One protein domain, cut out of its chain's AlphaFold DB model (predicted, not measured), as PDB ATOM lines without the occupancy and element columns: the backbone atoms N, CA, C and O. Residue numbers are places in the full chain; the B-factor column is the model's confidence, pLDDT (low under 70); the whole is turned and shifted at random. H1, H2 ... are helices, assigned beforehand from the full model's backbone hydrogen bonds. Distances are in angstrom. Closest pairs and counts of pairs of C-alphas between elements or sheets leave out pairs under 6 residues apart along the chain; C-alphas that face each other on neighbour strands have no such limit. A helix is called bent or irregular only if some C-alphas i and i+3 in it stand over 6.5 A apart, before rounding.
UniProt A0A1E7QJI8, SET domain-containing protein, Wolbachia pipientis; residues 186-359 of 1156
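AT A GLANCE: This is residues 186 to 359 of the 1156 residues of the protein "SET domain-containing protein" of Wolbachia pipientis (UniProt A0A1E7QJI8). The chain is wound in three stacked turns of a short solenoid, each turn made of three helices followed by a long unnamed stretch. H2, H5 and H8 stand side by side in one row, H3, H6 and H9 in a second row, and H1, H4 and H7 add one helix to each turn without touching one another. The stacking runs along the longest axis, and the three spans are 57 by 37 by 25 A, only just elongated. The printed part has 174 residues with nine named helices, H1 to H9 in order, and no named strand; the class is all helix, though under half of the residues, 81, are in named elements. The whole is compact, with a radius of gyration of the C-alphas of 17.0 A.

IN THESE COORDINATES: H1 is residues 186 to 193 and begins at C-alpha 186, (137.548, 166.991, 115.202). H2 is residues 198 to 204, and H3 is residues 209 to 220, 17.5 A long. H4 is residues 244 to 251, H5 residues 256 to 262, and H6 residues 267 to 278, 17.3 A long, beginning at C-alpha 267, (153.240, 179.745, 105.660). H7 is residues 302 to 309, H8 residues 314 to 320, and H9 residues 325 to 336, 17.3 A long, ending at C-alpha 336, (166.791, 190.540, 122.973). H3, H6 and H9 are irregular: C-alphas 210 and 213 are 7.9 A apart, 268 and 271 7.7 A, and 326 and 329 7.9 A.

HOW THE PARTS SIT: H6 is the hub, touching three helices. With residues 267 to 271 alone it touches H3, the closest C-alphas being those of Leu 219 and Pro 271, 4.7 A apart, at a shallow tilt of 29 degrees, the same way. H9 touches H6 with residues 325 to 329 alone, closest at the C-alphas of Leu 277 and Pro 329, 4.7 A, at a shallow tilt of 30 degrees, the same way. H6 touches H4 with residues 275 to 278 alone, at a steep tilt of 61 degrees; the closest C-alphas are those of Leu 245 and Val 278, 6.7 A. H5 touches H2, with the C-alphas of Asn 200 and Ser 260 closest at 5.5 A, and H8, with those of Asn 258 and Ser 318 closest at 5.3 A. H7 and H9 only just touch, with 3 pairs of C-alphas within 8 A, the closest Leu 303 and Ala 336 at 6.9 A. H1 touches no helix; it is close to but not clearly touching H3, with the C-alphas of Leu 187 and Val 220 closest at 7.4 A. H1 and H4 are apart, as are H4 and H7. Every O i to N i+4 pair is within hydrogen-bond range in H1, H2, H4, H5, H7 and H8; in H3, H6 and H9 it is 6 of 8 each.

THE WHOLE: The two C-alphas farthest apart are those of Asp 229 and Lys 352, 57.2 A. The printed part has no cut. The links H3 to H4 and H6 to H7 are long, with 23 residues each, and the other links are tight; residues 337 to 359 after H9 hold no named element. Mean pLDDT of the printed part is 94.2, and no printed residue is under 70.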
ATOM      1  N   ASN A 186     136.788 166.985 113.942       88.06
ATOM      2  CA  ASN A 186     137.548 166.991 115.202       88.06
ATOM      3  C   ASN A 186     138.574 168.138 115.251       88.06
ATOM      4  O   ASN A 186     138.737 168.777 116.287       88.06
ATOM      5  N   LEU A 187     139.220 168.436 114.116       89.56
ATOM      6  CA  LEU A 187     140.177 169.533 113.973       89.56
ATOM      7  C   LEU A 187     139.568 170.888 114.360       89.56
ATOM      8  O   LEU A 187     140.205 171.657 115.069       89.56
ATOM      9  N   LEU A 188     138.347 171.191 113.910       89.81
ATOM     10  CA  LEU A 188     137.720 172.482 114.190       89.81
ATOM     11  C   LEU A 188     137.041 172.519 115.567       89.81
ATOM     12  O   LEU A 188     137.175 173.526 116.255       89.81
ATOM     13  N   LYS A 189     136.429 171.412 116.025       89.00
ATOM     14  CA  LYS A 189     135.940 171.299 117.417       89.00
ATOM     15  C   LYS A 189     137.074 171.563 118.418       89.00
ATOM     16  O   LYS A 189     136.907 172.360 119.332       89.00
ATOM     17  N   THR A 190     138.262 171.007 118.160       87.75
ATOM     18  CA  THR A 190     139.494 171.276 118.925       87.75
ATOM     19  C   THR A 190     139.813 172.768 119.016       87.75
ATOM     20  O   THR A 190     140.019 173.289 120.108       87.75
ATOM     21  N   LEU A 191     139.866 173.469 117.880       88.94
ATOM     22  CA  LEU A 191     140.251 174.883 117.853       88.94
ATOM     23  C   LEU A 191     139.274 175.767 118.632       88.94
ATOM     24  O   LEU A 191     139.706 176.684 119.326       88.94
ATOM     25  N   GLU A 192     137.978 175.467 118.549       89.44
ATOM     26  CA  GLU A 192     136.933 176.163 119.300       89.44
ATOM     27  C   GLU A 192     136.995 175.849 120.804       89.44
ATOM     28  O   GLU A 192     137.021 176.782 121.603       89.44
ATOM     29  N   GLU A 193     137.104 174.571 121.197       88.88
ATOM     30  CA  GLU A 193     137.248 174.138 122.602       88.88
ATOM     31  C   GLU A 193     138.487 174.748 123.288       88.88
ATOM     32  O   GLU A 193     138.491 174.956 124.499       88.88
ATOM     33  N   MET A 194     139.535 175.068 122.524       85.19
ATOM     34  CA  MET A 194     140.760 175.706 123.022       85.19
ATOM     35  C   MET A 194     140.744 177.242 122.957       85.19
ATOM     36  O   MET A 194     141.740 177.871 123.311       85.19
ATOM     37  N   GLY A 195     139.679 177.863 122.437       87.94
ATOM     38  CA  GLY A 195     139.633 179.311 122.189       87.94
ATOM     39  C   GLY A 195     140.612 179.806 121.108       87.94
ATOM     40  O   GLY A 195     140.855 181.010 120.987       87.94
ATOM     41  N   ILE A 196     141.186 178.911 120.297       87.50
ATOM     42  CA  ILE A 196     142.159 179.267 119.259       87.50
ATOM     43  C   ILE A 196     141.420 179.786 118.028       87.50
ATOM     44  O   ILE A 196     140.962 179.043 117.159       87.50
ATOM     45  N   ASN A 197     141.359 181.110 117.917       86.06
ATOM     46  CA  ASN A 197     140.727 181.767 116.784       86.06
ATOM     47  C   ASN A 197     141.432 181.412 115.455       86.06
ATOM     48  O   ASN A 197     142.634 181.635 115.286       86.06
ATOM     49  N   LEU A 198     140.668 180.941 114.463       87.56
ATOM     50  CA  LEU A 198     141.159 180.608 113.118       87.56
ATOM     51  C   LEU A 198     141.821 181.803 112.394       87.56
ATOM     52  O   LEU A 198     142.626 181.612 111.480       87.56
ATOM     53  N   SER A 199     141.547 183.045 112.806       87.69
ATOM     54  CA  SER A 199     142.293 184.227 112.348       87.69
ATOM     55  C   SER A 199     143.779 184.179 112.731       87.69
ATOM     56  O   SER A 199     144.618 184.506 111.892       87.69
ATOM     57  N   ASN A 200     144.128 183.681 113.924       90.19
ATOM     58  CA  ASN A 200     145.516 183.535 114.364       90.19
ATOM     59  C   ASN A 200     146.227 182.500 113.478       90.19
ATOM     60  O   ASN A 200     147.170 182.826 112.750       90.19
ATOM     61  N   ILE A 201     145.672 181.287 113.416       93.12
ATOM     62  CA  ILE A 201     146.165 180.187 112.574       93.12
ATOM     63  C   ILE A 201     146.309 180.596 111.100       93.12
ATOM     64  O   ILE A 201     147.365 180.392 110.501       93.12
ATOM     65  N   SER A 202     145.291 181.224 110.508       93.19
ATOM     66  CA  SER A 202     145.360 181.676 109.112       93.19
ATOM     67  C   SER A 202     146.405 182.773 108.888       93.19
ATOM     68  O   SER A 202     147.027 182.819 107.826       93.19
ATOM     69  N   SER A 203     146.687 183.607 109.896       92.81
ATOM     70  CA  SER A 203     147.763 184.597 109.822       92.81
ATOM     71  C   SER A 203     149.150 183.940 109.779       92.81
ATOM     72  O   SER A 203     149.993 184.346 108.968       92.81
ATOM     73  N   MET A 204     149.365 182.883 110.574       96.75
ATOM     74  CA  MET A 204     150.594 182.080 110.576       96.75
ATOM     75  C   MET A 204     150.778 181.355 109.240       96.75
ATOM     76  O   MET A 204     151.834 181.440 108.612       96.75
ATOM     77  N   LEU A 205     149.704 180.719 108.769       96.44
ATOM     78  CA  LEU A 205     149.630 179.948 107.528       96.44
ATOM     79  C   LEU A 205     149.475 180.819 106.266       96.44
ATOM     80  O   LEU A 205     149.300 180.283 105.170       96.44
ATOM     81  N   ASN A 206     149.565 182.147 106.374       94.69
ATOM     82  CA  ASN A 206     149.441 183.052 105.234       94.69
ATOM     83  C   ASN A 206     150.525 182.766 104.179       94.69
ATOM     84  O   ASN A 206     151.716 182.776 104.494       94.69
ATOM     85  N   GLY A 207     150.116 182.523 102.931       93.19
ATOM     86  CA  GLY A 207     151.034 182.169 101.844       93.19
ATOM     87  C   GLY A 207     151.503 180.711 101.859       93.19
ATOM     88  O   GLY A 207     152.544 180.403 101.283       93.19
ATOM     89  N   THR A 208     150.768 179.802 102.509       96.25
ATOM     90  CA  THR A 208     151.028 178.353 102.400       96.25
ATOM     91  C   THR A 208     150.662 177.805 101.015       96.25
ATOM     92  O   THR A 208     151.282 176.852 100.533       96.25
ATOM     93  N   GLY A 209     149.667 178.409 100.361       95.94
ATOM     94  CA  GLY A 209     149.204 178.030  99.033       95.94
ATOM     95  C   GLY A 209     148.645 176.604  99.001       95.94
ATOM     96  O   GLY A 209     147.909 176.189  99.895       95.94
ATOM     97  N   ALA A 210     149.062 175.822  98.002       96.31
ATOM     98  CA  ALA A 210     148.583 174.456  97.750       96.31
ATOM     99  C   ALA A 210     148.825 173.436  98.886       96.31
ATOM    100  O   ALA A 210     148.329 172.320  98.792       96.31
ATOM    101  N   LYS A 211     149.603 173.788  99.923       97.31
ATOM    102  CA  LYS A 211     149.874 172.948 101.109       97.31
ATOM    103  C   LYS A 211     149.047 173.344 102.343       97.31
ATOM    104  O   LYS A 211     149.368 172.931 103.460       97.31
ATOM    105  N   ALA A 212     148.072 174.245 102.196       97.12
ATOM    106  CA  ALA A 212     147.316 174.780 103.326       97.12
ATOM    107  C   ALA A 212     146.566 173.706 104.145       97.12
ATOM    108  O   ALA A 212     146.662 173.782 105.371       97.12
ATOM    109  N   PRO A 213     145.899 172.693 103.546       96.94
ATOM    110  CA  PRO A 213     145.222 171.636 104.302       96.94
ATOM    111  C   PRO A 213     146.189 170.809 105.162       96.94
ATOM    112  O   PRO A 213     145.923 170.551 106.335       96.94
ATOM    113  N   GLU A 214     147.337 170.421 104.601       96.81
ATOM    114  CA  GLU A 214     148.332 169.590 105.282       96.81
ATOM    115  C   GLU A 214     149.107 170.381 106.343       96.81
ATOM    116  O   GLU A 214     149.437 169.846 107.398       96.81
ATOM    117  N   THR A 215     149.392 171.661 106.089       97.31
ATOM    118  CA  THR A 215     150.097 172.514 107.060       97.31
ATOM    119  C   THR A 215     149.179 172.935 108.208       97.31
ATOM    120  O   THR A 215     149.644 173.024 109.340       97.31
ATOM    121  N   LEU A 216     147.880 173.142 107.951       96.25
ATOM    122  CA  LEU A 216     146.883 173.354 109.003       96.25
ATOM    123  C   LEU A 216     146.835 172.155 109.953       96.25
ATOM    124  O   LEU A 216     147.004 172.333 111.155       96.25
ATOM    125  N   GLN A 217     146.674 170.949 109.401       94.62
ATOM    126  CA  GLN A 217     146.682 169.699 110.161       94.62
ATOM    127  C   GLN A 217     147.943 169.598 111.042       94.62
ATOM    128  O   GLN A 217     147.835 169.511 112.263       94.62
ATOM    129  N   LYS A 218     149.133 169.745 110.440       96.56
ATOM    130  CA  LYS A 218     150.420 169.713 111.156       96.56
ATOM    131  C   LYS A 218     150.578 170.791 112.224       96.56
ATOM    132  O   LYS A 218     151.285 170.574 113.201       96.56
ATOM    133  N   LEU A 219     149.982 171.969 112.035       96.00
ATOM    134  CA  LEU A 219     150.042 173.041 113.027       96.00
ATOM    135  C   LEU A 219     149.193 172.702 114.257       96.00
ATOM    136  O   LEU A 219     149.632 172.942 115.377       96.00
ATOM    137  N   VAL A 220     148.013 172.106 114.061       93.81
ATOM    138  CA  VAL A 220     147.152 171.660 115.168       93.81
ATOM    139  C   VAL A 220     147.765 170.454 115.890       93.81
ATOM    140  O   VAL A 220     147.791 170.439 117.115       93.81
ATOM    141  N   GLU A 221     148.392 169.521 115.168       93.75
ATOM    142  CA  GLU A 221     149.188 168.413 115.738       93.75
ATOM    143  C   GLU A 221     150.407 168.875 116.565       93.75
ATOM    144  O   GLU A 221     150.945 168.109 117.363       93.75
ATOM    145  N   LYS A 222     150.863 170.128 116.414       95.50
ATOM    146  CA  LYS A 222     151.879 170.723 117.303       95.50
ATOM    147  C   LYS A 222     151.293 171.298 118.595       95.50
ATOM    148  O   LYS A 222     152.059 171.556 119.521       95.50
ATOM    149  N   LEU A 223     149.975 171.478 118.678       93.62
ATOM    150  CA  LEU A 223     149.263 172.107 119.799       93.62
ATOM    151  C   LEU A 223     148.460 171.098 120.641       93.62
ATOM    152  O   LEU A 223     148.361 171.270 121.857       93.62
ATOM    153  N   VAL A 224     147.937 170.031 120.029       93.88
ATOM    154  CA  VAL A 224     147.190 168.951 120.705       93.88
ATOM    155  C   VAL A 224     147.674 167.561 120.314       93.88
ATOM    156  O   VAL A 224     148.294 167.378 119.267       93.88
ATOM    157  N   VAL A 225     147.360 166.579 121.156       91.50
ATOM    158  CA  VAL A 225     147.629 165.165 120.889       91.50
ATOM    159  C   VAL A 225     146.414 164.511 120.225       91.50
ATOM    160  O   VAL A 225     145.279 164.666 120.679       91.50
ATOM    161  N   PHE A 226     146.662 163.761 119.152       88.25
ATOM    162  CA  PHE A 226     145.671 162.919 118.485       88.25
ATOM    163  C   PHE A 226     145.965 161.440 118.760       88.25
ATOM    164  O   PHE A 226     147.123 161.024 118.798       88.25
ATOM    165  N   ASN A 227     144.904 160.653 118.901       89.25
ATOM    166  CA  ASN A 227     144.945 159.197 118.932       89.25
ATOM    167  C   ASN A 227     145.273 158.627 117.537       89.25
ATOM    168  O   ASN A 227     145.110 159.295 116.514       89.25
ATOM    169  N   ASN A 228     145.665 157.349 117.482       85.69
ATOM    170  CA  ASN A 228     146.011 156.650 116.233       85.69
ATOM    171  C   ASN A 228     144.860 156.571 115.205       85.69
ATOM    172  O   ASN A 228     145.113 156.341 114.026       85.69
ATOM    173  N   ASP A 229     143.611 156.746 115.639       83.75
ATOM    174  CA  ASP A 229     142.406 156.781 114.798       83.75
ATOM    175  C   ASP A 229     142.038 158.199 114.303       83.75
ATOM    176  O   ASP A 229     141.049 158.375 113.593       83.75
ATOM    177  N   GLY A 230     142.821 159.224 114.665       80.81
ATOM    178  CA  GLY A 230     142.551 160.627 114.339       80.81
ATOM    179  C   GLY A 230     141.519 161.312 115.249       80.81
ATOM    180  O   GLY A 230     141.113 162.448 114.974       80.81
ATOM    181  N   THR A 231     141.082 160.665 116.333       85.44
ATOM    182  CA  THR A 231     140.341 161.334 117.412       85.44
ATOM    183  C   THR A 231     141.283 162.138 118.310       85.44
ATOM    184  O   THR A 231     142.499 161.962 118.284       85.44
ATOM    185  N   ILE A 232     140.737 163.081 119.074       88.25
ATOM    186  CA  ILE A 232     141.511 163.935 119.984       88.25
ATOM    187  C   ILE A 232     141.760 163.146 121.270       88.25
ATOM    188  O   ILE A 232     140.806 162.617 121.845       88.25
ATOM    189  N   GLU A 233     143.002 163.083 121.748       92.44
ATOM    190  CA  GLU A 233     143.255 162.512 123.072       92.44
ATOM    191  C   GLU A 233     142.756 163.495 124.149       92.44
ATOM    192  O   GLU A 233     142.975 164.706 124.058       92.44
ATOM    193  N   ARG A 234     142.059 162.989 125.170       92.06
ATOM    194  CA  ARG A 234     141.552 163.785 126.299       92.06
ATOM    195  C   ARG A 234     142.211 163.336 127.600       92.06
ATOM    196  O   ARG A 234     142.522 162.159 127.769       92.06
ATOM    197  N   GLU A 235     142.433 164.283 128.502       92.62
ATOM    198  CA  GLU A 235     142.874 164.011 129.871       92.62
ATOM    199  C   GLU A 235     141.731 163.334 130.664       92.62
ATOM    200  O   GLU A 235     140.582 163.272 130.216       92.62
ATOM    201  N   LYS A 236     142.021 162.814 131.866       93.25
ATOM    202  CA  LYS A 236     141.034 162.064 132.682       93.25
ATOM    203  C   LYS A 236     139.799 162.873 133.101       93.25
ATOM    204  O   LYS A 236     138.786 162.277 133.449       93.25
ATOM    205  N   ASP A 237     139.896 164.198 133.095       92.19
ATOM    206  CA  ASP A 237     138.812 165.141 133.396       92.19
ATOM    207  C   ASP A 237     137.960 165.507 132.160       92.19
ATOM    208  O   ASP A 237     137.009 166.277 132.268       92.19
ATOM    209  N   GLY A 238     138.280 164.953 130.984       91.00
ATOM    210  CA  GLY A 238     137.606 165.239 129.717       91.00
ATOM    211  C   GLY A 238     138.144 166.462 128.964       91.00
ATOM    212  O   GLY A 238     137.701 166.720 127.840       91.00
ATOM    213  N   THR A 239     139.115 167.197 129.516       91.50
ATOM    214  CA  THR A 239     139.766 168.307 128.804       91.50
ATOM    215  C   THR A 239     140.637 167.796 127.650       91.50
ATOM    216  O   THR A 239     141.089 166.651 127.638       91.50
ATOM    217  N   ILE A 240     140.860 168.628 126.629       92.25
ATOM    218  CA  ILE A 240     141.724 168.273 125.492       92.25
ATOM    219  C   ILE A 240     143.173 168.118 125.964       92.25
ATOM    220  O   ILE A 240     143.737 169.029 126.574       92.25
ATOM    221  N   LYS A 241     143.818 167.001 125.605       94.31
ATOM    222  CA  LYS A 241     145.228 166.759 125.913       94.31
ATOM    223  C   LYS A 241     146.126 167.625 125.027       94.31
ATOM    224  O   LYS A 241     146.426 167.316 123.872       94.31
ATOM    225  N   LYS A 242     146.563 168.744 125.598       94.62
ATOM    226  CA  LYS A 242     147.490 169.704 124.982       94.62
ATOM    227  C   LYS A 242     148.898 169.107 124.865       94.62
ATOM    228  O   LYS A 242     149.331 168.360 125.746       94.62
ATOM    229  N   THR A 243     149.641 169.469 123.820       95.69
ATOM    230  CA  THR A 243     151.072 169.127 123.725       95.69
ATOM    231  C   THR A 243     151.889 169.902 124.759       95.69
ATOM    232  O   THR A 243     151.484 170.965 125.232       95.69
ATOM    233  N   ASN A 244     153.102 169.422 125.044       95.00
ATOM    234  CA  ASN A 244     154.068 170.132 125.891       95.00
ATOM    235  C   ASN A 244     154.387 171.547 125.371       95.00
ATOM    236  O   ASN A 244     154.692 172.428 126.162       95.00
ATOM    237  N   LEU A 245     154.275 171.784 124.058       95.31
ATOM    238  CA  LEU A 245     154.483 173.095 123.441       95.31
ATOM    239  C   LEU A 245     153.407 174.104 123.862       95.31
ATOM    240  O   LEU A 245     153.736 175.241 124.195       95.31
ATOM    241  N   LEU A 246     152.132 173.702 123.859       94.00
ATOM    242  CA  LEU A 246     151.050 174.588 124.287       94.00
ATOM    243  C   LEU A 246     150.978 174.705 125.813       94.00
ATOM    244  O   LEU A 246     150.843 175.819 126.310       94.00
ATOM    245  N   LYS A 247     151.145 173.595 126.552       94.88
ATOM    246  CA  LYS A 247     151.239 173.629 128.024       94.88
ATOM    247  C   LYS A 247     152.339 174.598 128.474       94.88
ATOM    248  O   LYS A 247     152.104 175.412 129.358       94.88
ATOM    249  N   ALA A 248     153.488 174.592 127.788       96.00
ATOM    250  CA  ALA A 248     154.559 175.551 128.022       96.00
ATOM    251  C   ALA A 248     154.112 177.009 127.841       96.00
ATOM    252  O   ALA A 248     154.326 177.802 128.750       96.00
ATOM    253  N   LEU A 249     153.482 177.362 126.710       95.06
ATOM    254  CA  LEU A 249     153.007 178.731 126.444       95.06
ATOM    255  C   LEU A 249     151.991 179.226 127.484       95.06
ATOM    256  O   LEU A 249     152.080 180.375 127.912       95.06
ATOM    257  N   GLU A 250     151.058 178.367 127.896       94.06
ATOM    258  CA  GLU A 250     150.031 178.694 128.890       94.06
ATOM    259  C   GLU A 250     150.626 178.885 130.292       94.06
ATOM    260  O   GLU A 250     150.348 179.894 130.937       94.06
ATOM    261  N   GLU A 251     151.491 177.970 130.743       95.12
ATOM    262  CA  GLU A 251     152.158 178.044 132.053       95.12
ATOM    263  C   GLU A 251     153.166 179.209 132.155       95.12
ATOM    264  O   GLU A 251     153.378 179.723 133.252       95.12
ATOM    265  N   VAL A 252     153.769 179.666 131.045       95.62
ATOM    266  CA  VAL A 252     154.560 180.920 131.017       95.62
ATOM    267  C   VAL A 252     153.740 182.152 130.614       95.62
ATOM    268  O   VAL A 252     154.306 183.207 130.343       95.62
ATOM    269  N   GLU A 253     152.409 182.040 130.603       95.56
ATOM    270  CA  GLU A 253     151.470 183.150 130.424       95.56
ATOM    271  C   GLU A 253     151.563 183.911 129.075       95.56
ATOM    272  O   GLU A 253     151.053 185.035 128.949       95.56
ATOM    273  N   ILE A 254     152.136 183.293 128.036       94.62
ATOM    274  CA  ILE A 254     152.289 183.873 126.693       94.62
ATOM    275  C   ILE A 254     151.060 183.571 125.826       94.62
ATOM    276  O   ILE A 254     150.820 182.437 125.415       94.62
ATOM    277  N   ASP A 255     150.327 184.622 125.456       93.12
ATOM    278  CA  ASP A 255     149.207 184.529 124.514       93.12
ATOM    279  C   ASP A 255     149.669 184.051 123.119       93.12
ATOM    280  O   ASP A 255     150.576 184.619 122.496       93.12
ATOM    281  N   LEU A 256     148.986 183.032 122.587       91.44
ATOM    282  CA  LEU A 256     149.172 182.516 121.234       91.44
ATOM    283  C   LEU A 256     148.962 183.597 120.156       91.44
ATOM    284  O   LEU A 256     149.544 183.489 119.077       91.44
ATOM    285  N   SER A 257     148.197 184.662 120.424       92.94
ATOM    286  CA  SER A 257     148.055 185.815 119.523       92.94
ATOM    287  C   SER A 257     149.391 186.536 119.277       92.94
ATOM    288  O   SER A 257     149.679 186.932 118.141       92.94
ATOM    289  N   ASN A 258     150.266 186.615 120.288       95.31
ATOM    290  CA  ASN A 258     151.602 187.201 120.163       95.31
ATOM    291  C   ASN A 258     152.510 186.328 119.295       95.31
ATOM    292  O   ASN A 258     153.105 186.792 118.320       95.31
ATOM    293  N   ILE A 259     152.541 185.029 119.592       96.50
ATOM    294  CA  ILE A 259     153.258 184.024 118.799       96.50
ATOM    295  C   ILE A 259     152.769 184.033 117.339       96.50
ATOM    296  O   ILE A 259     153.568 184.072 116.403       96.50
ATOM    297  N   SER A 260     151.455 184.104 117.133       95.31
ATOM    298  CA  SER A 260     150.810 184.196 115.823       95.31
ATOM    299  C   SER A 260     151.195 185.469 115.055       95.31
ATOM    300  O   SER A 260     151.480 185.399 113.859       95.31
ATOM    301  N   SER A 261     151.260 186.626 115.724       95.81
ATOM    302  CA  SER A 261     151.738 187.892 115.144       95.81
ATOM    303  C   SER A 261     153.171 187.760 114.615       95.81
ATOM    304  O   SER A 261     153.453 188.105 113.460       95.81
ATOM    305  N   MET A 262     154.069 187.189 115.422       98.12
ATOM    306  CA  MET A 262     155.471 186.966 115.055       98.12
ATOM    307  C   MET A 262     155.612 186.002 113.870       98.12
ATOM    308  O   MET A 262     156.347 186.277 112.917       98.12
ATOM    309  N   LEU A 263     154.861 184.899 113.901       97.50
ATOM    310  CA  LEU A 263     154.853 183.836 112.891       97.50
ATOM    311  C   LEU A 263     153.999 184.158 111.658       97.50
ATOM    312  O   LEU A 263     153.904 183.340 110.741       97.50
ATOM    313  N   ARG A 264     153.395 185.344 111.586       95.50
ATOM    314  CA  ARG A 264     152.578 185.766 110.449       95.50
ATOM    315  C   ARG A 264     153.382 185.701 109.143       95.50
ATOM    316  O   ARG A 264     154.447 186.305 109.038       95.50
ATOM    317  N   LYS A 265     152.847 185.005 108.131       93.62
ATOM    318  CA  LYS A 265     153.541 184.630 106.873       93.62
ATOM    319  C   LYS A 265     154.705 183.628 107.028       93.62
ATOM    320  O   LYS A 265     155.587 183.584 106.170       93.62
ATOM    321  N   ALA A 266     154.734 182.802 108.075       97.12
ATOM    322  CA  ALA A 266     155.589 181.608 108.089       97.12
ATOM    323  C   ALA A 266     155.123 180.567 107.048       97.12
ATOM    324  O   ALA A 266     155.943 179.810 106.519       97.12
ATOM    325  N   GLY A 267     153.827 180.566 106.714       96.50
ATOM    326  CA  GLY A 267     153.240 179.745 105.660       96.50
ATOM    327  C   GLY A 267     153.457 178.257 105.928       96.50
ATOM    328  O   GLY A 267     153.266 177.784 107.046       96.50
ATOM    329  N   ALA A 268     153.962 177.538 104.923       96.94
ATOM    330  CA  ALA A 268     154.266 176.106 105.007       96.94
ATOM    331  C   ALA A 268     155.303 175.713 106.085       96.94
ATOM    332  O   ALA A 268     155.483 174.523 106.313       96.94
ATOM    333  N   LYS A 269     156.004 176.678 106.706       97.81
ATOM    334  CA  LYS A 269     156.963 176.456 107.807       97.81
ATOM    335  C   LYS A 269     156.397 176.785 109.193       97.81
ATOM    336  O   LYS A 269     157.128 176.721 110.178       97.81
ATOM    337  N   ALA A 270     155.133 177.207 109.290       97.94
ATOM    338  CA  ALA A 270     154.543 177.631 110.559       97.94
ATOM    339  C   ALA A 270     154.637 176.577 111.685       97.94
ATOM    340  O   ALA A 270     154.967 176.991 112.795       97.94
ATOM    341  N   PRO A 271     154.427 175.260 111.454       97.94
ATOM    342  CA  PRO A 271     154.555 174.251 112.511       97.94
ATOM    343  C   PRO A 271     155.982 174.148 113.069       97.94
ATOM    344  O   PRO A 271     156.175 174.096 114.283       97.94
ATOM    345  N   GLU A 272     156.997 174.156 112.202       97.94
ATOM    346  CA  GLU A 272     158.401 174.045 112.607       97.94
ATOM    347  C   GLU A 272     158.927 175.349 113.219       97.94
ATOM    348  O   GLU A 272     159.714 175.315 114.164       97.94
ATOM    349  N   THR A 273     158.504 176.510 112.709       98.00
ATOM    350  CA  THR A 273     158.886 177.806 113.290       98.00
ATOM    351  C   THR A 273     158.175 178.057 114.624       98.00
ATOM    352  O   THR A 273     158.799 178.625 115.515       98.00
ATOM    353  N   LEU A 274     156.929 177.594 114.807       97.88
ATOM    354  CA  LEU A 274     156.247 177.610 116.108       97.88
ATOM    355  C   LEU A 274     157.062 176.847 117.154       97.88
ATOM    356  O   LEU A 274     157.401 177.419 118.185       97.88
ATOM    357  N   GLN A 275     157.436 175.599 116.857       97.56
ATOM    358  CA  GLN A 275     158.254 174.790 117.758       97.56
ATOM    359  C   GLN A 275     159.571 175.492 118.120       97.56
ATOM    360  O   GLN A 275     159.825 175.728 119.299       97.56
ATOM    361  N   LYS A 276     160.343 175.939 117.122       98.31
ATOM    362  CA  LYS A 276     161.608 176.657 117.353       98.31
ATOM    363  C   LYS A 276     161.455 177.956 118.145       98.31
ATOM    364  O   LYS A 276     162.395 178.378 118.812       98.31
ATOM    365  N   LEU A 277     160.309 178.630 118.035       98.06
ATOM    366  CA  LEU A 277     160.042 179.859 118.775       98.06
ATOM    367  C   LEU A 277     159.741 179.564 120.250       98.06
ATOM    368  O   LEU A 277     160.253 180.268 121.114       98.06
ATOM    369  N   VAL A 278     158.987 178.502 120.546       97.62
ATOM    370  CA  VAL A 278     158.739 178.072 121.935       97.62
ATOM    371  C   VAL A 278     160.010 177.500 122.572       97.62
ATOM    372  O   VAL A 278     160.319 177.857 123.702       97.62
ATOM    373  N   GLU A 279     160.824 176.740 121.834       97.19
ATOM    374  CA  GLU A 279     162.160 176.274 122.268       97.19
ATOM    375  C   GLU A 279     163.151 177.425 122.548       97.19
ATOM    376  O   GLU A 279     164.138 177.249 123.262       97.19
ATOM    377  N   LYS A 280     162.905 178.630 122.013       97.31
ATOM    378  CA  LYS A 280     163.664 179.844 122.362       97.31
ATOM    379  C   LYS A 280     163.198 180.512 123.659       97.31
ATOM    380  O   LYS A 280     163.945 181.324 124.204       97.31
ATOM    381  N   LEU A 281     162.017 180.165 124.167       97.31
ATOM    382  CA  LEU A 281     161.376 180.764 125.343       97.31
ATOM    383  C   LEU A 281     161.368 179.816 126.558       97.31
ATOM    384  O   LEU A 281     161.551 180.257 127.692       97.31
ATOM    385  N   VAL A 282     161.214 178.512 126.323       97.75
ATOM    386  CA  VAL A 282     161.107 177.453 127.338       97.75
ATOM    387  C   VAL A 282     162.097 176.325 127.047       97.75
ATOM    388  O   VAL A 282     162.335 175.986 125.887       97.75
ATOM    389  N   VAL A 283     162.686 175.750 128.100       96.75
ATOM    390  CA  VAL A 283     163.620 174.624 127.993       96.75
ATOM    391  C   VAL A 283     162.859 173.294 127.990       96.75
ATOM    392  O   VAL A 283     161.979 173.056 128.819       96.75
ATOM    393  N   PHE A 284     163.229 172.413 127.063       96.06
ATOM    394  CA  PHE A 284     162.699 171.057 126.944       96.06
ATOM    395  C   PHE A 284     163.821 170.034 127.148       96.06
ATOM    396  O   PHE A 284     164.960 170.252 126.731       96.06
ATOM    397  N   ASN A 285     163.481 168.907 127.763       95.50
ATOM    398  CA  ASN A 285     164.338 167.735 127.882       95.50
ATOM    399  C   ASN A 285     164.507 167.035 126.519       95.50
ATOM    400  O   ASN A 285     163.723 167.233 125.590       95.50
ATOM    401  N   ASN A 286     165.498 166.142 126.413       92.25
ATOM    402  CA  ASN A 286     165.786 165.383 125.184       92.25
ATOM    403  C   ASN A 286     164.629 164.478 124.705       92.25
ATOM    404  O   ASN A 286     164.610 164.081 123.543       92.25
ATOM    405  N   ASP A 287     163.683 164.140 125.584       91.56
ATOM    406  CA  ASP A 287     162.464 163.377 125.278       91.56
ATOM    407  C   ASP A 287     161.270 164.268 124.863       91.56
ATOM    408  O   ASP A 287     160.180 163.768 124.591       91.56
ATOM    409  N   GLY A 288     161.463 165.591 124.805       90.81
ATOM    410  CA  GLY A 288     160.425 166.572 124.497       90.81
ATOM    411  C   GLY A 288     159.509 166.928 125.673       90.81
ATOM    412  O   GLY A 288     158.528 167.650 125.471       90.81
ATOM    413  N   THR A 289     159.784 166.452 126.893       94.38
ATOM    414  CA  THR A 289     159.104 166.928 128.110       94.38
ATOM    415  C   THR A 289     159.595 168.320 128.512       94.38
ATOM    416  O   THR A 289     160.699 168.731 128.163       94.38
ATOM    417  N   ILE A 290     158.757 169.084 129.215       96.31
ATOM    418  CA  ILE A 290     159.123 170.417 129.714       96.31
ATOM    419  C   ILE A 290     160.126 170.245 130.861       96.31
ATOM    420  O   ILE A 290     159.832 169.524 131.817       96.31
ATOM    421  N   GLU A 291     161.283 170.911 130.804       97.19
ATOM    422  CA  GLU A 291     162.189 170.939 131.956       97.19
ATOM    423  C   GLU A 291     161.602 171.866 133.037       97.19
ATOM    424  O   GLU A 291     161.131 172.967 132.743       97.19
ATOM    425  N   ARG A 292     161.605 171.421 134.298       96.12
ATOM    426  CA  ARG A 292     161.072 172.179 135.441       96.12
ATOM    427  C   ARG A 292     162.180 172.539 136.425       96.12
ATOM    428  O   ARG A 292     163.134 171.784 136.604       96.12
ATOM    429  N   GLU A 293     162.041 173.698 137.054       95.19
ATOM    430  CA  GLU A 293     162.878 174.125 138.175       95.19
ATOM    431  C   GLU A 293     162.547 173.300 139.438       95.19
ATOM    432  O   GLU A 293     161.575 172.542 139.484       95.19
ATOM    433  N   LYS A 294     163.353 173.438 140.499       95.25
ATOM    434  CA  LYS A 294     163.186 172.661 141.748       95.25
ATOM    435  C   LYS A 294     161.861 172.905 142.481       95.25
ATOM    436  O   LYS A 294     161.464 172.070 143.285       95.25
ATOM    437  N   ASP A 295     161.219 174.042 142.234       94.19
ATOM    438  CA  ASP A 295     159.909 174.421 142.776       94.19
ATOM    439  C   ASP A 295     158.729 173.911 141.920       94.19
ATOM    440  O   ASP A 295     157.572 174.125 142.271       94.19
ATOM    441  N   GLY A 296     159.009 173.220 140.808       93.81
ATOM    442  CA  GLY A 296     158.009 172.714 139.869       93.81
ATOM    443  C   GLY A 296     157.586 173.714 138.788       93.81
ATOM    444  O   GLY A 296     156.846 173.326 137.880       93.81
ATOM    445  N   THR A 297     158.059 174.962 138.820       94.50
ATOM    446  CA  THR A 297     157.795 175.938 137.751       94.50
ATOM    447  C   THR A 297     158.499 175.545 136.448       94.50
ATOM    448  O   THR A 297     159.466 174.779 136.443       94.50
ATOM    449  N   ILE A 298     158.013 176.041 135.307       95.94
ATOM    450  CA  ILE A 298     158.677 175.812 134.018       95.94
ATOM    451  C   ILE A 298     160.046 176.487 133.997       95.94
ATOM    452  O   ILE A 298     160.174 177.689 134.241       95.94
ATOM    453  N   LYS A 299     161.068 175.737 133.577       97.19
ATOM    454  CA  LYS A 299     162.397 176.281 133.319       97.19
ATOM    455  C   LYS A 299     162.382 177.125 132.042       97.19
ATOM    456  O   LYS A 299     162.549 176.640 130.921       97.19
ATOM    457  N   LYS A 300     162.179 178.426 132.227       97.06
ATOM    458  CA  LYS A 300     162.291 179.449 131.177       97.06
ATOM    459  C   LYS A 300     163.733 179.531 130.656       97.06
ATOM    460  O   LYS A 300     164.684 179.347 131.422       97.06
ATOM    461  N   THR A 301     163.918 179.832 129.370       97.12
ATOM    462  CA  THR A 301     165.260 180.073 128.808       97.12
ATOM    463  C   THR A 301     165.864 181.359 129.371       97.12
ATOM    464  O   THR A 301     165.151 182.253 129.832       97.12
ATOM    465  N   ASN A 302     167.187 181.506 129.256       95.56
ATOM    466  CA  ASN A 302     167.877 182.758 129.585       95.56
ATOM    467  C   ASN A 302     167.310 183.964 128.818       95.56
ATOM    468  O   ASN A 302     167.338 185.068 129.341       95.56
ATOM    469  N   LEU A 303     166.772 183.766 127.608       96.69
ATOM    470  CA  LEU A 303     166.152 184.837 126.829       96.69
ATOM    471  C   LEU A 303     164.825 185.303 127.441       96.69
ATOM    472  O   LEU A 303     164.625 186.506 127.576       96.69
ATOM    473  N   LEU A 304     163.934 184.384 127.830       96.38
ATOM    474  CA  LEU A 304     162.660 184.775 128.442       96.38
ATOM    475  C   LEU A 304     162.876 185.354 129.847       96.38
ATOM    476  O   LEU A 304     162.366 186.434 130.128       96.38
ATOM    477  N   LYS A 305     163.715 184.712 130.676       95.56
ATOM    478  CA  LYS A 305     164.111 185.250 131.993       95.56
ATOM    479  C   LYS A 305     164.694 186.658 131.869       95.56
ATOM    480  O   LYS A 305     164.343 187.531 132.651       95.56
ATOM    481  N   ALA A 306     165.533 186.892 130.854       95.62
ATOM    482  CA  ALA A 306     166.115 188.204 130.606       95.62
ATOM    483  C   ALA A 306     165.075 189.285 130.307       95.62
ATOM    484  O   ALA A 306     165.189 190.370 130.860       95.62
ATOM    485  N   LEU A 307     164.087 189.002 129.451       95.69
ATOM    486  CA  LEU A 307     163.037 189.964 129.098       95.69
ATOM    487  C   LEU A 307     162.102 190.259 130.283       95.69
ATOM    488  O   LEU A 307     161.743 191.414 130.492       95.69
ATOM    489  N   GLU A 308     161.760 189.242 131.078       95.06
ATOM    490  CA  GLU A 308     160.914 189.383 132.271       95.06
ATOM    491  C   GLU A 308     161.606 190.176 133.393       95.06
ATOM    492  O   GLU A 308     161.024 191.120 133.918       95.06
ATOM    493  N   GLU A 309     162.863 189.855 133.725       94.69
ATOM    494  CA  GLU A 309     163.646 190.559 134.760       94.69
ATOM    495  C   GLU A 309     163.990 192.020 134.394       94.69
ATOM    496  O   GLU A 309     164.427 192.778 135.260       94.69
ATOM    497  N   VAL A 310     163.817 192.433 133.130       94.56
ATOM    498  CA  VAL A 310     163.918 193.845 132.701       94.56
ATOM    499  C   VAL A 310     162.559 194.462 132.338       94.56
ATOM    500  O   VAL A 310     162.526 195.518 131.713       94.56
ATOM    501  N   GLU A 311     161.457 193.822 132.746       95.06
ATOM    502  CA  GLU A 311     160.070 194.309 132.625       95.06
ATOM    503  C   GLU A 311     159.601 194.569 131.175       95.06
ATOM    504  O   GLU A 311     158.699 195.367 130.905       95.06
ATOM    505  N   ILE A 312     160.182 193.859 130.202       94.62
ATOM    506  CA  ILE A 312     159.811 193.970 128.788       94.62
ATOM    507  C   ILE A 312     158.683 192.989 128.460       94.62
ATOM    508  O   ILE A 312     158.905 191.807 128.202       94.62
ATOM    509  N   ASP A 313     157.459 193.517 128.391       94.50
ATOM    510  CA  ASP A 313     156.292 192.769 127.915       94.50
ATOM    511  C   ASP A 313     156.522 192.223 126.491       94.50
ATOM    512  O   ASP A 313     156.789 192.962 125.532       94.50
ATOM    513  N   LEU A 314     156.361 190.906 126.341       94.12
ATOM    514  CA  LEU A 314     156.471 190.198 125.072       94.12
ATOM    515  C   LEU A 314     155.444 190.685 124.032       94.12
ATOM    516  O   LEU A 314     155.681 190.514 122.838       94.12
ATOM    517  N   SER A 315     154.349 191.343 124.428       95.44
ATOM    518  CA  SER A 315     153.412 191.991 123.499       95.44
ATOM    519  C   SER A 315     154.067 193.134 122.703       95.44
ATOM    520  O   SER A 315     153.827 193.274 121.497       95.44
ATOM    521  N   ASN A 316     154.985 193.889 123.321       96.50
ATOM    522  CA  ASN A 316     155.774 194.926 122.649       96.50
ATOM    523  C   ASN A 316     156.728 194.300 121.623       96.50
ATOM    524  O   ASN A 316     156.768 194.710 120.460       96.50
ATOM    525  N   ILE A 317     157.439 193.249 122.030       97.50
ATOM    526  CA  ILE A 317     158.342 192.473 121.170       97.50
ATOM    527  C   ILE A 317     157.575 191.842 119.992       97.50
ATOM    528  O   ILE A 317     157.981 191.974 118.839       97.50
ATOM    529  N   SER A 318     156.416 191.241 120.257       96.94
ATOM    530  CA  SER A 318     155.477 190.683 119.274       96.94
ATOM    531  C   SER A 318     154.975 191.723 118.267       96.94
ATOM    532  O   SER A 318     154.900 191.436 117.068       96.94
ATOM    533  N   SER A 319     154.678 192.949 118.716       97.00
ATOM    534  CA  SER A 319     154.306 194.066 117.836       97.00
ATOM    535  C   SER A 319     155.440 194.402 116.864       97.00
ATOM    536  O   SER A 319     155.228 194.460 115.648       97.00
ATOM    537  N   MET A 320     156.664 194.560 117.379       98.25
ATOM    538  CA  MET A 320     157.854 194.864 116.574       98.25
ATOM    539  C   MET A 320     158.152 193.749 115.563       98.25
ATOM    540  O   MET A 320     158.444 194.021 114.397       98.25
ATOM    541  N   LEU A 321     158.015 192.493 115.994       97.75
ATOM    542  CA  LEU A 321     158.280 191.284 115.212       97.75
ATOM    543  C   LEU A 321     157.083 190.813 114.360       97.75
ATOM    544  O   LEU A 321     157.189 189.774 113.700       97.75
ATOM    545  N   ASN A 322     155.977 191.563 114.303       96.62
ATOM    546  CA  ASN A 322     154.802 191.227 113.493       96.62
ATOM    547  C   ASN A 322     155.184 191.020 112.018       96.62
ATOM    548  O   ASN A 322     155.739 191.909 111.369       96.62
ATOM    549  N   GLY A 323     154.878 189.840 111.474       94.00
ATOM    550  CA  GLY A 323     155.202 189.502 110.087       94.00
ATOM    551  C   GLY A 323     156.655 189.086 109.838       94.00
ATOM    552  O   GLY A 323     157.086 189.094 108.684       94.00
ATOM    553  N   THR A 324     157.414 188.718 110.879       97.38
ATOM    554  CA  THR A 324     158.744 188.097 110.720       97.38
ATOM    555  C   THR A 324     158.651 186.715 110.063       97.38
ATOM    556  O   THR A 324     159.540 186.320 109.301       97.38
ATOM    557  N   GLY A 325     157.563 185.983 110.320       97.25
ATOM    558  CA  GLY A 325     157.291 184.679 109.731       97.25
ATOM    559  C   GLY A 325     158.343 183.648 110.137       97.25
ATOM    560  O   GLY A 325     158.700 183.533 111.307       97.25
ATOM    561  N   ALA A 326     158.882 182.919 109.160       97.50
ATOM    562  CA  ALA A 326     159.797 181.797 109.391       97.50
ATOM    563  C   ALA A 326     161.155 182.154 110.046       97.50
ATOM    564  O   ALA A 326     161.925 181.241 110.329       97.50
ATOM    565  N   LYS A 327     161.462 183.448 110.252       98.00
ATOM    566  CA  LYS A 327     162.676 183.949 110.936       98.00
ATOM    567  C   LYS A 327     162.426 184.417 112.381       98.00
ATOM    568  O   LYS A 327     163.305 185.018 112.994       98.00
ATOM    569  N   ALA A 328     161.208 184.238 112.905       98.19
ATOM    570  CA  ALA A 328     160.828 184.765 114.216       98.19
ATOM    571  C   ALA A 328     161.755 184.328 115.374       98.19
ATOM    572  O   ALA A 328     162.099 185.202 116.169       98.19
ATOM    573  N   PRO A 329     162.220 183.062 115.468       98.31
ATOM    574  CA  PRO A 329     163.130 182.634 116.535       98.31
ATOM    575  C   PRO A 329     164.480 183.362 116.492       98.31
ATOM    576  O   PRO A 329     164.999 183.784 117.525       98.31
ATOM    577  N   GLU A 330     165.053 183.546 115.298       98.00
ATOM    578  CA  GLU A 330     166.352 184.197 115.125       98.00
ATOM    579  C   GLU A 330     166.266 185.720 115.294       98.00
ATOM    580  O   GLU A 330     167.186 186.332 115.834       98.00
ATOM    581  N   THR A 331     165.172 186.355 114.858       98.19
ATOM    582  CA  THR A 331     164.981 187.799 115.061       98.19
ATOM    583  C   THR A 331     164.604 188.129 116.510       98.19
ATOM    584  O   THR A 331     165.065 189.150 117.009       98.19
ATOM    585  N   LEU A 332     163.855 187.268 117.215       98.19
ATOM    586  CA  LEU A 332     163.610 187.411 118.659       98.19
ATOM    587  C   LEU A 332     164.927 187.426 119.442       98.19
ATOM    588  O   LEU A 332     165.157 188.343 120.226       98.19
ATOM    589  N   GLN A 333     165.807 186.457 119.171       97.56
ATOM    590  CA  GLN A 333     167.144 186.379 119.764       97.56
ATOM    591  C   GLN A 333     167.934 187.681 119.548       97.56
ATOM    592  O   GLN A 333     168.351 188.318 120.511       97.56
ATOM    593  N   LYS A 334     168.048 188.132 118.293       98.19
ATOM    594  CA  LYS A 334     168.756 189.376 117.945       98.19
ATOM    595  C   LYS A 334     168.141 190.634 118.556       98.19
ATOM    596  O   LYS A 334     168.852 191.610 118.780       98.19
ATOM    597  N   LEU A 335     166.824 190.653 118.768       97.81
ATOM    598  CA  LEU A 335     166.148 191.786 119.394       97.81
ATOM    599  C   LEU A 335     166.417 191.815 120.903       97.81
ATOM    600  O   LEU A 335     166.715 192.880 121.434       97.81
ATOM    601  N   ALA A 336     166.398 190.658 121.571       96.94
ATOM    602  CA  ALA A 336     166.791 190.540 122.973       96.94
ATOM    603  C   ALA A 336     168.264 190.941 123.186       96.94
ATOM    604  O   ALA A 336     168.554 191.707 124.097       96.94
ATOM    605  N   GLU A 337     169.176 190.535 122.297       96.44
ATOM    606  CA  GLU A 337     170.599 190.935 122.301       96.44
ATOM    607  C   GLU A 337     170.828 192.447 122.101       96.44
ATOM    608  O   GLU A 337     171.900 192.962 122.417       96.44
ATOM    609  N   LYS A 338     169.833 193.188 121.592       96.62
ATOM    610  CA  LYS A 338     169.869 194.661 121.532       96.62
ATOM    611  C   LYS A 338     169.408 195.339 122.823       96.62
ATOM    612  O   LYS A 338     169.660 196.532 122.985       96.62
ATOM    613  N   LEU A 339     168.783 194.601 123.737       96.38
ATOM    614  CA  LEU A 339     168.159 195.105 124.965       96.38
ATOM    615  C   LEU A 339     168.896 194.620 126.231       96.38
ATOM    616  O   LEU A 339     169.043 195.371 127.195       96.38
ATOM    617  N   VAL A 340     169.416 193.392 126.213       96.81
ATOM    618  CA  VAL A 340     170.123 192.738 127.325       96.81
ATOM    619  C   VAL A 340     171.458 192.160 126.851       96.81
ATOM    620  O   VAL A 340     171.567 191.672 125.726       96.81
ATOM    621  N   VAL A 341     172.480 192.211 127.711       94.69
ATOM    622  CA  VAL A 341     173.804 191.646 127.426       94.69
ATOM    623  C   VAL A 341     173.857 190.161 127.800       94.69
ATOM    624  O   VAL A 341     173.584 189.770 128.937       94.69
ATOM    625  N   PHE A 342     174.262 189.334 126.835       93.81
ATOM    626  CA  PHE A 342     174.514 187.905 127.011       93.81
ATOM    627  C   PHE A 342     176.017 187.617 126.903       93.81
ATOM    628  O   PHE A 342     176.719 188.211 126.085       93.81
ATOM    629  N   ASN A 343     176.497 186.678 127.712       93.12
ATOM    630  CA  ASN A 343     177.841 186.120 127.622       93.12
ATOM    631  C   ASN A 343     177.981 185.222 126.376       93.12
ATOM    632  O   ASN A 343     176.994 184.744 125.815       93.12
ATOM    633  N   ASN A 344     179.222 184.916 125.981       88.81
ATOM    634  CA  ASN A 344     179.530 184.071 124.813       88.81
ATOM    635  C   ASN A 344     178.957 182.639 124.885       88.81
ATOM    636  O   ASN A 344     178.857 181.972 123.858       88.81
ATOM    637  N   ASP A 345     178.607 182.155 126.079       88.44
ATOM    638  CA  ASP A 345     177.968 180.855 126.323       88.44
ATOM    639  C   ASP A 345     176.425 180.922 126.338       88.44
ATOM    640  O   ASP A 345     175.757 179.912 126.560       88.44
ATOM    641  N   GLY A 346     175.841 182.102 126.103       87.00
ATOM    642  CA  GLY A 346     174.399 182.344 126.159       87.00
ATOM    643  C   GLY A 346     173.835 182.536 127.572       87.00
ATOM    644  O   GLY A 346     172.612 182.588 127.733       87.00
ATOM    645  N   THR A 347     174.677 182.640 128.606       91.38
ATOM    646  CA  THR A 347     174.244 183.060 129.950       91.38
ATOM    647  C   THR A 347     174.013 184.572 130.017       91.38
ATOM    648  O   THR A 347     174.544 185.336 129.215       91.38
ATOM    649  N   ILE A 348     173.176 185.019 130.952       93.31
ATOM    650  CA  ILE A 348     172.872 186.444 131.148       93.31
ATOM    651  C   ILE A 348     174.052 187.105 131.871       93.31
ATOM    652  O   ILE A 348     174.446 186.631 132.941       93.31
ATOM    653  N   GLU A 349     174.592 188.212 131.350       94.38
ATOM    654  CA  GLU A 349     175.561 189.000 132.116       94.38
ATOM    655  C   GLU A 349     174.824 189.777 133.224       94.38
ATOM    656  O   GLU A 349     173.817 190.445 132.977       94.38
ATOM    657  N   ARG A 350     175.311 189.688 134.465       93.31
ATOM    658  CA  ARG A 350     174.735 190.379 135.630       93.31
ATOM    659  C   ARG A 350     175.706 191.416 136.180       93.31
ATOM    660  O   ARG A 350     176.919 191.216 136.186       93.31
ATOM    661  N   GLU A 351     175.169 192.527 136.664       91.50
ATOM    662  CA  GLU A 351     175.947 193.557 137.346       91.50
ATOM    663  C   GLU A 351     176.355 193.098 138.757       91.50
ATOM    664  O   GLU A 351     175.832 192.120 139.294       91.50
ATOM    665  N   LYS A 352     177.255 193.838 139.423       89.38
ATOM    666  CA  LYS A 352     177.758 193.498 140.776       89.38
ATOM    667  C   LYS A 352     176.668 193.332 141.849       89.38
ATOM    668  O   LYS A 352     176.950 192.773 142.902       89.38
ATOM    669  N   ARG A 353     175.458 193.850 141.608       85.56
ATOM    670  CA  ARG A 353     174.289 193.755 142.501       85.56
ATOM    671  C   ARG A 353     173.365 192.568 142.178       85.56
ATOM    672  O   ARG A 353     172.333 192.431 142.819       85.56
ATOM    673  N   GLY A 354     173.707 191.734 141.195       89.12
ATOM    674  CA  GLY A 354     172.895 190.595 140.748       89.12
ATOM    675  C   GLY A 354     171.800 190.943 139.732       89.12
ATOM    676  O   GLY A 354     171.234 190.035 139.129       89.12
ATOM    677  N   THR A 355     171.537 192.226 139.484       91.00
ATOM    678  CA  THR A 355     170.633 192.710 138.428       91.00
ATOM    679  C   THR A 355     171.148 192.349 137.035       91.00
ATOM    680  O   THR A 355     172.356 192.260 136.811       91.00
ATOM    681  N   ILE A 356     170.239 192.159 136.076       93.12
ATOM    682  CA  ILE A 356     170.606 191.945 134.672       93.12
ATOM    683  C   ILE A 356     171.321 193.172 134.110       93.12
ATOM    684  O   ILE A 356     170.870 194.307 134.271       93.12
ATOM    685  N   LYS A 357     172.419 192.939 133.388       95.12
ATOM    686  CA  LYS A 357     173.113 193.984 132.645       95.12
ATOM    687  C   LYS A 357     172.335 194.311 131.367       95.12
ATOM    688  O   LYS A 357     172.467 193.654 130.334       95.12
ATOM    689  N   LYS A 358     171.517 195.358 131.454       95.44
ATOM    690  CA  LYS A 358     170.865 196.006 130.307       95.44
ATOM    691  C   LYS A 358     171.922 196.542 129.331       95.44
ATOM    692  O   LYS A 358     172.997 196.964 129.770       95.44
ATOM    693  N   THR A 359     171.631 196.543 128.031       95.31
ATOM    694  CA  THR A 359     172.493 197.210 127.041       95.31
ATOM    695  C   THR A 359     172.477 198.722 127.246       95.31
ATOM    696  O   THR A 359     171.513 199.284 127.766       95.31
TER     697      THR A 359